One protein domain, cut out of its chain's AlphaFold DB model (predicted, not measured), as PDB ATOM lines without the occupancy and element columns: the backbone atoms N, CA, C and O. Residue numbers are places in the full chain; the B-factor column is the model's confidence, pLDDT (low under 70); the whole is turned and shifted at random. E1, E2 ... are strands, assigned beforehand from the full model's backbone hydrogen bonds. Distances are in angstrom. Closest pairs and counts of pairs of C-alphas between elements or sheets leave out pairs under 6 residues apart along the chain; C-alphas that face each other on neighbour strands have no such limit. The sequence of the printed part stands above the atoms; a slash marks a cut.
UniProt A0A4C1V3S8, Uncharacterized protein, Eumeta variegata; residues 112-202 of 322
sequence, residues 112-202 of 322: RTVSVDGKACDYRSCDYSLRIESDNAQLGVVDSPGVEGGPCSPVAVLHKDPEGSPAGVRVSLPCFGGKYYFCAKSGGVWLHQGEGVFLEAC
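AT A GLANCE: This is residues 112 to 202 of the 322 residues of an uncharacterized protein of Eumeta variegata (UniProt A0A4C1V3S8). Two twisted sheets, partly face to face, make a small flattened barrel that is only loosely formed: E1, E2, E5, E4, E3, E6 and E8 follow one another round it, with a gap between E1 and E8 and no strand pairing between E4 and E5. E7 pairs with the last residues of E6 at one end, and the link from E4 to E5 loops out past the ends of these strands. The 91 printed residues have no named helix and eight named strands, E1 to E8 in order along the chain, and the class is all strand. E3, E4, E6, E7 and E8 form a branched sheet and E1 - E2 - E5 a second sheet, with antiparallel neighbours in both. The whole is compact, with a radius of gyration of the C-alphas of 12.5 A, and rounded, spanning 33 by 31 by 19 A.

IN THESE COORDINATES: In the branched sheet, E6 is residues 178 to 186, 25.7 A long, with C-alpha 178 at (188.370, 191.781, 120.859). E3 is residues 139 to 142, E4 residues 156 to 158, E7 residues 189 to 192 and E8 residues 198 to 201, ending at C-alpha 201 (188.407, 186.190, 118.625). In the other sheet, E1 is residues 112 to 121, 25.7 A long, from C-alpha 112 at (196.469, 176.953, 136.003), and bends by 59 degrees at residue 118. E2, residues 125 to 134, is 25.0 A long and bends by 58 degrees at residue 131. E5, residues 169 to 174, is 16.6 A long.

HOW THE PARTS SIT: E6 has E3 on one side and both E7 and E8 on the other side, in staggered pairing. N 140 and O 183 of E3 and E6 are within hydrogen-bond range at 2.9 A. So are N 184 and O 191 of the hairpin E6 and E7, at 2.9 A, and N 180 and O 199 of E6 and E8, at 2.8 A. E4 lies on the other side of E3 from E6, with N 158 and O 139 at 2.8 A. In the second sheet, strongly twisted, E2 is the inner strand: N 131 and O 115 of the hairpin E1 and E2 are 2.8 A apart, as are N 128 and O 171 of E2 and E5. Between the sheets, the closest C-alphas of E4 and E5 are those of Leu 158 and Val 171, 6.3 A apart, and those of E2 and E8 are Cys 126 and Ala 201, 6.0 A apart. E1 and E8 are near each other, while E1 and E6 are apart.

THE WHOLE: The C-alphas farthest apart, those of Tyr 123 and Gly 187, are 37.2 A apart. The printed part has no cut. The link from E3 to E4, residues 143 to 155, is long. The mean pLDDT of the printed part is 81.2; residues 136 to 137, 160 to 168, 177 and 202 are under 70.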
ATOM      1  N   ARG A 112     195.036 177.271 136.037       73.50
ATOM      2  CA  ARG A 112     196.469 176.953 136.003       73.50
ATOM      3  C   ARG A 112     196.992 177.019 134.577       73.50
ATOM      4  O   ARG A 112     197.975 177.714 134.316       73.50
ATOM      5  N   THR A 113     196.314 176.330 133.663       75.50
ATOM      6  CA  THR A 113     196.736 176.197 132.266       75.50
ATOM      7  C   THR A 113     195.521 176.259 131.349       75.50
ATOM      8  O   THR A 113     194.503 175.627 131.624       75.50
ATOM      9  N   VAL A 114     195.640 176.987 130.241       80.31
ATOM     10  CA  VAL A 114     194.680 176.975 129.131       80.31
ATOM     11  C   VAL A 114     195.453 176.626 127.868       80.31
ATOM     12  O   VAL A 114     196.389 177.342 127.508       80.31
ATOM     13  N   SER A 115     195.074 175.547 127.190       82.38
ATOM     14  CA  SER A 115     195.541 175.245 125.838       82.38
ATOM     15  C   SER A 115     194.383 175.294 124.850       82.38
ATOM     16  O   SER A 115     193.263 174.877 125.145       82.38
ATOM     17  N   VAL A 116     194.662 175.833 123.667       84.62
ATOM     18  CA  VAL A 116     193.726 175.845 122.545       84.62
ATOM     19  C   VAL A 116     194.054 174.640 121.673       84.62
ATOM     20  O   VAL A 116     195.050 174.646 120.953       84.62
ATOM     21  N   ASP A 117     193.230 173.603 121.767       82.25
ATOM     22  CA  ASP A 117     193.381 172.369 120.991       82.25
ATOM     23  C   ASP A 117     192.880 172.572 119.546       82.25
ATOM     24  O   ASP A 117     193.389 171.958 118.610       82.25
ATOM     25  N   GLY A 118     191.911 173.475 119.346       81.69
ATOM     26  CA  GLY A 118     191.388 173.835 118.030       81.69
ATOM     27  C   GLY A 118     190.652 175.173 118.035       81.69
ATOM     28  O   GLY A 118     190.113 175.596 119.056       81.69
ATOM     29  N   LYS A 119     190.637 175.839 116.878       83.56
ATOM     30  CA  LYS A 119     189.918 177.095 116.640       83.56
ATOM     31  C   LYS A 119     189.351 177.076 115.225       83.56
ATOM     32  O   LYS A 119     190.109 176.896 114.271       83.56
ATOM     33  N   ALA A 120     188.049 177.283 115.093       84.50
ATOM     34  CA  ALA A 120     187.374 177.475 113.815       84.50
ATOM     35  C   ALA A 120     186.620 178.802 113.871       84.50
ATOM     36  O   ALA A 120     185.880 179.039 114.814       84.50
ATOM     37  N   CYS A 121     186.826 179.685 112.898       83.75
ATOM     38  CA  CYS A 121     186.145 180.977 112.864       83.75
ATOM     39  C   CYS A 121     185.405 181.157 111.551       83.75
ATOM     40  O   CYS A 121     185.938 180.834 110.486       83.75
ATOM     41  N   ASP A 122     184.223 181.745 111.644       83.94
ATOM     42  CA  ASP A 122     183.527 182.348 110.523       83.94
ATOM     43  C   ASP A 122     183.504 183.882 110.683       83.94
ATOM     44  O   ASP A 122     184.243 184.469 111.475       83.94
ATOM     45  N   TYR A 123     182.682 184.554 109.880       81.44
ATOM     46  CA  TYR A 123     182.559 186.011 109.891       81.44
ATOM     47  C   TYR A 123     181.743 186.555 111.079       81.44
ATOM     48  O   TYR A 123     181.619 187.772 111.212       81.44
ATOM     49  N   ARG A 124     181.151 185.688 111.914       85.31
ATOM     50  CA  ARG A 124     180.278 186.062 113.042       85.31
ATOM     51  C   ARG A 124     180.794 185.578 114.388       85.31
ATOM     52  O   ARG A 124     180.558 186.246 115.391       85.31
ATOM     53  N   SER A 125     181.502 184.461 114.424       87.75
ATOM     54  CA  SER A 125     181.897 183.754 115.636       87.75
ATOM     55  C   SER A 125     183.167 182.926 115.438       87.75
ATOM     56  O   SER A 125     183.525 182.528 114.333       87.75
ATOM     57  N   CYS A 126     183.848 182.660 116.545       86.38
ATOM     58  CA  CYS A 126     184.938 181.708 116.645       86.38
ATOM     59  C   CYS A 126     184.576 180.623 117.655       86.38
ATOM     60  O   CYS A 126     184.369 180.915 118.833       86.38
ATOM     61  N   ASP A 127     184.578 179.382 117.194       87.56
ATOM     62  CA  ASP A 127     184.451 178.190 118.012       87.56
ATOM     63  C   ASP A 127     185.834 177.737 118.470       87.56
ATOM     64  O   ASP A 127     186.719 177.411 117.669       87.56
ATOM     65  N   TYR A 128     186.019 177.714 119.783       86.12
ATOM     66  CA  TYR A 128     187.233 177.259 120.432       86.12
ATOM     67  C   TYR A 128     187.016 175.888 121.060       86.12
ATOM     68  O   TYR A 128     186.056 175.660 121.798       86.12
ATOM     69  N   SER A 129     187.973 175.005 120.810       85.94
ATOM     70  CA  SER A 129     188.172 173.758 121.531       85.94
ATOM     71  C   SER A 129     189.319 173.974 122.508       85.94
ATOM     72  O   SER A 129     190.477 174.099 122.101       85.94
ATOM     73  N   LEU A 130     188.996 174.060 123.793       84.62
ATOM     74  CA  LEU A 130     189.929 174.389 124.861       84.62
ATOM     75  C   LEU A 130     190.170 173.174 125.748       84.62
ATOM     76  O   LEU A 130     189.269 172.378 126.017       84.62
ATOM     77  N   ARG A 131     191.377 173.082 126.290       82.94
ATOM     78  CA  ARG A 131     191.690 172.216 127.419       82.94
ATOM     79  C   ARG A 131     192.171 173.104 128.551       82.94
ATOM     80  O   ARG A 131     193.154 173.829 128.422       82.94
ATOM     81  N   ILE A 132     191.411 173.088 129.638       78.25
ATOM     82  CA  ILE A 132     191.639 173.964 130.780       78.25
ATOM     83  C   ILE A 132     191.929 173.107 132.003       78.25
ATOM     84  O   ILE A 132     191.102 172.291 132.410       78.25
ATOM     85  N   GLU A 133     193.097 173.322 132.596       78.81
ATOM     86  CA  GLU A 133     193.448 172.803 133.911       78.81
ATOM     87  C   GLU A 133     193.082 173.861 134.949       78.81
ATOM     88  O   GLU A 133     193.682 174.940 135.011       78.81
ATOM     89  N   SER A 134     192.070 173.559 135.753       74.56
ATOM     90  CA  SER A 134     191.559 174.458 136.778       74.56
ATOM     91  C   SER A 134     191.132 173.669 138.004       74.56
ATOM     92  O   SER A 134     190.602 172.564 137.883       74.56
ATOM     93  N   ASP A 135     191.339 174.274 139.170       72.50
ATOM     94  CA  ASP A 135     190.828 173.759 140.442       72.50
ATOM     95  C   ASP A 135     189.333 174.087 140.633       72.50
ATOM     96  O   ASP A 135     188.677 173.531 141.512       72.50
ATOM     97  N   ASN A 136     188.771 174.957 139.784       66.88
ATOM     98  CA  ASN A 136     187.384 175.393 139.862       66.88
ATOM     99  C   ASN A 136     186.454 174.571 138.972       66.88
ATOM    100  O   ASN A 136     186.764 174.213 137.835       66.88
ATOM    101  N   ALA A 137     185.244 174.343 139.483       63.75
ATOM    102  CA  ALA A 137     184.207 173.608 138.770       63.75
ATOM    103  C   ALA A 137     183.518 174.437 137.671       63.75
ATOM    104  O   ALA A 137     183.039 173.857 136.698       63.75
ATOM    105  N   GLN A 138     183.454 175.770 137.813       85.56
ATOM    106  CA  GLN A 138     182.788 176.660 136.854       85.56
ATOM    107  C   GLN A 138     183.728 177.757 136.362       85.56
ATOM    108  O   GLN A 138     184.284 178.534 137.142       85.56
ATOM    109  N   LEU A 139     183.857 177.813 135.040       87.62
ATOM    110  CA  LEU A 139     184.658 178.781 134.313       87.62
ATOM    111  C   LEU A 139     183.766 179.559 133.354       87.62
ATOM    112  O   LEU A 139     182.689 179.103 132.969       87.62
ATOM    113  N   GLY A 140     184.221 180.740 132.981       89.94
ATOM    114  CA  GLY A 140     183.503 181.648 132.112       89.94
ATOM    115  C   GLY A 140     184.459 182.601 131.420       89.94
ATOM    116  O   GLY A 140     185.644 182.650 131.755       89.94
ATOM    117  N   VAL A 141     183.941 183.363 130.467       91.44
ATOM    118  CA  VAL A 141     184.683 184.437 129.805       91.44
ATOM    119  C   VAL A 141     183.860 185.718 129.720       91.44
ATOM    120  O   VAL A 141     182.630 185.670 129.706       91.44
ATOM    121  N   VAL A 142     184.548 186.854 129.669       93.06
ATOM    122  CA  VAL A 142     183.973 188.203 129.565       93.06
ATOM    123  C   VAL A 142     184.750 189.022 128.535       93.06
ATOM    124  O   VAL A 142     185.924 188.760 128.298       93.06
ATOM    125  N   ASP A 143     184.112 189.993 127.895       91.31
ATOM    126  CA  ASP A 143     184.711 190.869 126.876       91.31
ATOM    127  C   ASP A 143     185.418 192.110 127.459       91.31
ATOM    128  O   ASP A 143     186.180 192.785 126.766       91.31
ATOM    129  N   SER A 144     185.204 192.408 128.740       90.50
ATOM    130  CA  SER A 144     185.859 193.501 129.458       90.50
ATOM    131  C   SER A 144     187.136 193.047 130.177       90.50
ATOM    132  O   SER A 144     187.111 192.002 130.824       90.50
ATOM    133  N   PRO A 145     188.229 193.830 130.151       90.88
ATOM    134  CA  PRO A 145     189.407 193.564 130.974       90.88
ATOM    135  C   PRO A 145     189.120 193.778 132.468       90.88
ATOM    136  O   PRO A 145     188.198 194.504 132.846       90.88
ATOM    137  N   GLY A 146     189.956 193.190 133.323       88.06
ATOM    138  CA  GLY A 146     189.791 193.263 134.769       88.06
ATOM    139  C   GLY A 146     190.993 192.724 135.538       88.06
ATOM    140  O   GLY A 146     191.794 191.934 135.032       88.06
ATOM    141  N   VAL A 147     191.108 193.157 136.793       88.62
ATOM    142  CA  VAL A 147     192.180 192.747 137.710       88.62
ATOM    143  C   VAL A 147     191.899 191.372 138.311       88.62
ATOM    144  O   VAL A 147     190.747 191.035 138.575       88.62
ATOM    145  N   GLU A 148     192.946 190.580 138.543       87.00
ATOM    146  CA  GLU A 148     192.837 189.261 139.184       87.00
ATOM    147  C   GLU A 148     192.121 189.365 140.544       87.00
ATOM    148  O   GLU A 148     192.402 190.264 141.335       87.00
ATOM    149  N   GLY A 149     191.138 188.489 140.781       85.62
ATOM    150  CA  GLY A 149     190.281 188.523 141.973       85.62
ATOM    151  C   GLY A 149     189.188 189.604 141.957       85.62
ATOM    152  O   GLY A 149     188.342 189.626 142.848       85.62
ATOM    153  N   GLY A 150     189.164 190.483 140.951       88.56
ATOM    154  CA  GLY A 150     188.111 191.482 140.770       88.56
ATOM    155  C   GLY A 150     186.781 190.869 140.312       88.56
ATOM    156  O   GLY A 150     186.761 189.746 139.805       88.56
ATOM    157  N   PRO A 151     185.653 191.587 140.456       89.69
ATOM    158  CA  PRO A 151     184.354 191.103 140.002       89.69
ATOM    159  C   PRO A 151     184.335 190.909 138.483       89.69
ATOM    160  O   PRO A 151     184.871 191.726 137.736       89.69
ATOM    161  N   CYS A 152     183.677 189.846 138.026       89.12
ATOM    162  CA  CYS A 152     183.510 189.550 136.608       89.12
ATOM    163  C   CYS A 152     182.024 189.434 136.240       89.12
ATOM    164  O   CYS A 152     181.312 188.579 136.766       89.12
ATOM    165  N   SER A 153     181.541 190.319 135.364       87.31
ATOM    166  CA  SER A 153     180.159 190.330 134.864       87.31
ATOM    167  C   SER A 153     180.032 191.265 133.651       87.31
ATOM    168  O   SER A 153     180.590 192.361 133.716       87.31
ATOM    169  N   PRO A 154     179.268 190.911 132.596       83.75
ATOM    170  CA  PRO A 154     178.528 189.657 132.399       83.75
ATOM    171  C   PRO A 154     179.437 188.496 131.957       83.75
ATOM    172  O   PRO A 154     180.407 188.700 131.243       83.75
ATOM    173  N   VAL A 155     179.121 187.262 132.366       84.25
ATOM    174  CA  VAL A 155     179.969 186.084 132.096       84.25
ATOM    175  C   VAL A 155     179.286 185.109 131.146       84.25
ATOM    176  O   VAL A 155     178.215 184.585 131.456       84.25
ATOM    177  N   ALA A 156     179.942 184.800 130.029       85.38
ATOM    178  CA  ALA A 156     179.595 183.663 129.186       85.38
ATOM    179  C   ALA A 156     180.171 182.387 129.817       85.38
ATOM    180  O   ALA A 156     181.387 182.192 129.849       85.38
ATOM    181  N   VAL A 157     179.303 181.539 130.373       86.44
ATOM    182  CA  VAL A 157     179.719 180.326 131.093       86.44
ATOM    183  C   VAL A 157     180.278 179.294 130.116       86.44
ATOM    184  O   VAL A 157     179.677 178.990 129.087       86.44
ATOM    185  N   LEU A 158     181.434 178.740 130.465       85.88
ATOM    186  CA  LEU A 158     182.079 177.664 129.732       85.88
ATOM    187  C   LEU A 158     181.513 176.323 130.202       85.88
ATOM    188  O   LEU A 158     181.690 175.930 131.358       85.88
ATOM    189  N   HIS A 159     180.853 175.605 129.300       74.75
ATOM    190  CA  HIS A 159     180.344 174.269 129.579       74.75
ATOM    191  C   HIS A 159     181.385 173.215 129.185       74.75
ATOM    192  O   HIS A 159     181.959 173.257 128.094       74.75
ATOM    193  N   LYS A 160     181.640 172.263 130.090       66.81
ATOM    194  CA  LYS A 160     182.397 171.052 129.753       66.81
ATOM    195  C   LYS A 160     181.548 170.198 128.819       66.81
ATOM    196  O   LYS A 160     180.342 170.081 129.028       66.81
ATOM    197  N   ASP A 161     182.187 169.629 127.805       63.12
ATOM    198  CA  ASP A 161     181.518 168.776 126.825       63.12
ATOM    199  C   ASP A 161     180.946 167.536 127.551       63.12
ATOM    200  O   ASP A 161     181.712 166.823 128.213       63.12
ATOM    201  N   PRO A 162     179.621 167.289 127.519       54.41
ATOM    202  CA  PRO A 162     178.997 166.207 128.284       54.41
ATOM    203  C   PRO A 162     179.437 164.807 127.834       54.41
ATOM    204  O   PRO A 162     179.299 163.857 128.602       54.41
ATOM    205  N   GLU A 163     180.000 164.665 126.632       50.88
ATOM    206  CA  GLU A 163     180.344 163.363 126.041       50.88
ATOM    207  C   GLU A 163     181.758 162.847 126.374       50.88
ATOM    208  O   GLU A 163     182.240 161.901 125.757       50.88
ATOM    209  N   GLY A 164     182.449 163.420 127.366       47.09
ATOM    210  CA  GLY A 164     183.726 162.861 127.847       47.09
ATOM    211  C   GLY A 164     184.874 162.942 126.832       47.09
ATOM    212  O   GLY A 164     185.873 162.233 126.959       47.09
ATOM    213  N   SER A 165     184.744 163.810 125.827       45.44
ATOM    214  CA  SER A 165     185.794 164.076 124.850       45.44
ATOM    215  C   SER A 165     187.059 164.622 125.547       45.44
ATOM    216  O   SER A 165     186.955 165.465 126.441       45.44
ATOM    217  N   PRO A 166     188.272 164.212 125.122       46.12
ATOM    218  CA  PRO A 166     189.529 164.749 125.652       46.12
ATOM    219  C   PRO A 166     189.737 166.247 125.338       46.12
ATOM    220  O   PRO A 166     190.633 166.870 125.909       46.12
ATOM    221  N   ALA A 167     188.918 166.835 124.456       51.28
ATOM    222  CA  ALA A 167     188.793 168.280 124.298       51.28
ATOM    223  C   ALA A 167     187.873 168.825 125.404       51.28
ATOM    224  O   ALA A 167     186.655 168.654 125.365       51.28
ATOM    225  N   GLY A 168     188.494 169.413 126.428       63.47
ATOM    226  CA  GLY A 168     187.906 169.604 127.754       63.47
ATOM    227  C   GLY A 168     186.827 170.682 127.894       63.47
ATOM    228  O   GLY A 168     186.107 170.648 128.888       63.47
ATOM    229  N   VAL A 169     186.688 171.628 126.963       79.25
ATOM    230  CA  VAL A 169     185.679 172.706 126.985       79.25
ATOM    231  C   VAL A 169     185.469 173.226 125.559       79.25
ATOM    232  O   VAL A 169     186.446 173.492 124.859       79.25
ATOM    233  N   ARG A 170     184.216 173.448 125.138       82.50
ATOM    234  CA  ARG A 170     183.900 174.153 123.882       82.50
ATOM    235  C   ARG A 170     183.226 175.488 124.165       82.50
ATOM    236  O   ARG A 170     182.345 175.566 125.017       82.50
ATOM    237  N   VAL A 171     183.626 176.529 123.440       86.56
ATOM    238  CA  VAL A 171     182.993 177.851 123.535       86.56
ATOM    239  C   VAL A 171     182.930 178.528 122.179       86.56
ATOM    240  O   VAL A 171     183.920 178.558 121.453       86.56
ATOM    241  N   SER A 172     181.764 179.085 121.863       87.50
ATOM    242  CA  SER A 172     181.562 179.937 120.696       87.50
ATOM    243  C   SER A 172     181.561 181.391 121.144       87.50
ATOM    244  O   SER A 172     180.768 181.771 122.010       87.50
ATOM    245  N   LEU A 173     182.477 182.194 120.603       88.25
ATOM    246  CA  LEU A 173     182.636 183.603 120.959       88.25
ATOM    247  C   LEU A 173     182.386 184.502 119.752       88.25
ATOM    248  O   LEU A 173     182.873 184.190 118.664       88.25
ATOM    249  N   PRO A 174     181.681 185.633 119.916       87.56
ATOM    250  CA  PRO A 174     181.438 186.549 118.814       87.56
ATOM    251  C   PRO A 174     182.733 187.108 118.202       87.56
ATOM    252  O   PRO A 174     183.668 187.511 118.901       87.56
ATOM    253  N   CYS A 175     182.751 187.202 116.876       82.62
ATOM    254  CA  CYS A 175     183.840 187.744 116.067       82.62
ATOM    255  C   CYS A 175     183.699 189.265 115.891       82.62
ATOM    256  O   CYS A 175     183.491 189.757 114.785       82.62
ATOM    257  N   PHE A 176     183.791 190.037 116.977       76.88
ATOM    258  CA  PHE A 176     183.714 191.508 116.900       76.88
ATOM    259  C   PHE A 176     185.069 192.217 116.997       76.88
ATOM    260  O   PHE A 176     185.113 193.441 117.037       76.88
ATOM    261  N   GLY A 177     186.173 191.460 116.970       67.44
ATOM    262  CA  GLY A 177     187.518 191.997 117.162       67.44
ATOM    263  C   GLY A 177     187.704 192.421 118.615       67.44
ATOM    264  O   GLY A 177     187.346 193.525 119.009       67.44
ATOM    265  N   GLY A 178     188.238 191.522 119.433       82.56
ATOM    266  CA  GLY A 178     188.370 191.781 120.859       82.56
ATOM    267  C   GLY A 178     188.973 190.611 121.615       82.56
ATOM    268  O   GLY A 178     189.086 189.494 121.099       82.56
ATOM    269  N   LYS A 179     189.366 190.905 122.852       88.75
ATOM    270  CA  LYS A 179     189.879 189.925 123.800       88.75
ATOM    271  C   LYS A 179     188.755 189.493 124.727       88.75
ATOM    272  O   LYS A 179     188.003 190.326 125.215       88.75
ATOM    273  N   TYR A 180     188.685 188.197 124.975       90.38
ATOM    274  CA  TYR A 180     187.804 187.590 125.953       90.38
ATOM    275  C   TYR A 180     188.646 187.069 127.106       90.38
ATOM    276  O   TYR A 180     189.502 186.206 126.917       90.38
ATOM    277  N   TYR A 181     188.424 187.609 128.292       90.94
ATOM    278  CA  TYR A 181     189.190 187.328 129.494       90.94
ATOM    279  C   TYR A 181     188.530 186.229 130.312       90.94
ATOM    280  O   TYR A 181     187.305 186.113 130.334       90.94
ATOM    281  N   PHE A 182     189.336 185.413 130.987       90.75
ATOM    282  CA  PHE A 182     188.822 184.298 131.775       90.75
ATOM    283  C   PHE A 182     188.328 184.737 133.149       90.75
ATOM    284  O   PHE A 182     188.959 185.533 133.849       90.75
ATOM    285  N   CYS A 183     187.229 184.116 133.561       91.19
ATOM    286  CA  CYS A 183     186.634 184.257 134.876       91.19
ATOM    287  C   CYS A 183     186.353 182.892 135.487       91.19
ATOM    288  O   CYS A 183     186.087 181.910 134.790       91.19
ATOM    289  N   ALA A 184     186.393 182.833 136.812       89.44
ATOM    290  CA  ALA A 184     186.130 181.613 137.552       89.44
ATOM    291  C   ALA A 184     185.151 181.894 138.690       89.44
ATOM    292  O   ALA A 184     185.179 182.969 139.291       89.44
ATOM    293  N   LYS A 185     184.263 180.938 138.968       88.06
ATOM    294  CA  LYS A 185     183.274 181.088 140.034       88.06
ATOM    295  C   LYS A 185     183.803 180.502 141.336       88.06
ATOM    296  O   LYS A 185     184.120 179.315 141.389       88.06
ATOM    297  N   SER A 186     183.833 181.318 142.382       81.81
ATOM    298  CA  SER A 186     184.232 180.928 143.735       81.81
ATOM    299  C   SER A 186     183.266 181.534 144.747       81.81
ATOM    300  O   SER A 186     182.879 182.693 144.622       81.81
ATOM    301  N   GLY A 187     182.788 180.736 145.706       81.81
ATOM    302  CA  GLY A 187     181.841 181.214 146.725       81.81
ATOM    303  C   GLY A 187     180.550 181.836 146.164       81.81
ATOM    304  O   GLY A 187     179.953 182.692 146.801       81.81
ATOM    305  N   GLY A 188     180.133 181.451 144.952       84.69
ATOM    306  CA  GLY A 188     178.959 182.017 144.276       84.69
ATOM    307  C   GLY A 188     179.225 183.282 143.450       84.69
ATOM    308  O   GLY A 188     178.360 183.658 142.659       84.69
ATOM    309  N   VAL A 189     180.414 183.878 143.554       88.75
ATOM    310  CA  VAL A 189     180.808 185.107 142.852       88.75
ATOM    311  C   VAL A 189     181.742 184.776 141.689       88.75
ATOM    312  O   VAL A 189     182.575 183.875 141.775       88.75
ATOM    313  N   TRP A 190     181.590 185.495 140.580       91.25
ATOM    314  CA  TRP A 190     182.493 185.410 139.436       91.25
ATOM    315  C   TRP A 190     183.668 186.361 139.617       91.25
ATOM    316  O   TRP A 190     183.467 187.563 139.802       91.25
ATOM    317  N   LEU A 191     184.881 185.818 139.531       90.19
ATOM    318  CA  LEU A 191     186.121 186.553 139.740       90.19
ATOM    319  C   LEU A 191     187.011 186.497 138.496       90.19
ATOM    320  O   LEU A 191     187.194 185.434 137.892       90.19
ATOM    321  N   HIS A 192     187.582 187.641 138.134       91.31
ATOM    322  CA  HIS A 192     188.512 187.771 137.020       91.31
ATOM    323  C   HIS A 192     189.812 187.010 137.299       91.31
ATOM    324  O   HIS A 192     190.319 187.015 138.420       91.31
ATOM    325  N   GLN A 193     190.390 186.407 136.260       87.56
ATOM    326  CA  GLN A 193     191.706 185.749 136.321       87.56
ATOM    327  C   GLN A 193     192.854 186.681 135.884       87.56
ATOM    328  O   GLN A 193     193.950 186.225 135.568       87.56
ATOM    329  N   GLY A 194     192.589 187.992 135.838       84.31
ATOM    330  CA  GLY A 194     193.514 189.008 135.340       84.31
ATOM    331  C   GLY A 194     193.513 189.164 133.814       84.31
ATOM    332  O   GLY A 194     192.856 188.424 133.083       84.31
ATOM    333  N   GLU A 195     194.260 190.155 133.325       83.88
ATOM    334  CA  GLU A 195     194.342 190.486 131.892       83.88
ATOM    335  C   GLU A 195     195.348 189.622 131.117       83.88
ATOM    336  O   GLU A 195     195.383 189.655 129.888       83.88
ATOM    337  N   GLY A 196     196.182 188.854 131.825       79.75
ATOM    338  CA  GLY A 196     197.246 188.042 131.231       79.75
ATOM    339  C   GLY A 196     196.761 186.762 130.547       79.75
ATOM    340  O   GLY A 196     197.523 186.152 129.800       79.75
ATOM    341  N   VAL A 197     195.511 186.353 130.780       77.19
ATOM    342  CA  VAL A 197     194.917 185.143 130.198       77.19
ATOM    343  C   VAL A 197     193.653 185.536 129.440       77.19
ATOM    344  O   VAL A 197     192.638 185.886 130.043       77.19
ATOM    345  N   PHE A 198     193.718 185.489 128.110       88.38
ATOM    346  CA  PHE A 198     192.617 185.882 127.234       88.38
ATOM    347  C   PHE A 198     192.585 185.060 125.937       88.38
ATOM    348  O   PHE A 198     193.577 184.440 125.553       88.38
ATOM    349  N   LEU A 199     191.439 185.078 125.258       87.25
ATOM    350  CA  LEU A 199     191.228 184.572 123.901       87.25
ATOM    351  C   LEU A 199     191.001 185.755 122.963       87.25
ATOM    352  O   LEU A 199     190.218 186.639 123.290       87.25
ATOM    353  N   GLU A 200     191.627 185.780 121.790       86.12
ATOM    354  CA  GLU A 200     191.438 186.873 120.831       86.12
ATOM    355  C   GLU A 200     190.616 186.396 119.627       86.12
ATOM    356  O   GLU A 200     191.125 185.843 118.637       86.12
ATOM    357  N   ALA A 201     189.295 186.576 119.714       75.00
ATOM    358  CA  ALA A 201     188.407 186.190 118.625       75.00
ATOM    359  C   ALA A 201     188.757 187.019 117.387       75.00
ATOM    360  O   ALA A 201     188.852 188.245 117.440       75.00
ATOM    361  N   CYS A 202     188.990 186.331 116.270       69.06
ATOM    362  CA  CYS A 202     189.338 186.921 114.974       69.06
ATOM    363  C   CYS A 202     190.672 187.690 114.884       69.06
ATOM    364  O   CYS A 202     191.106 187.990 113.774       69.06
TER     365      CYS A 202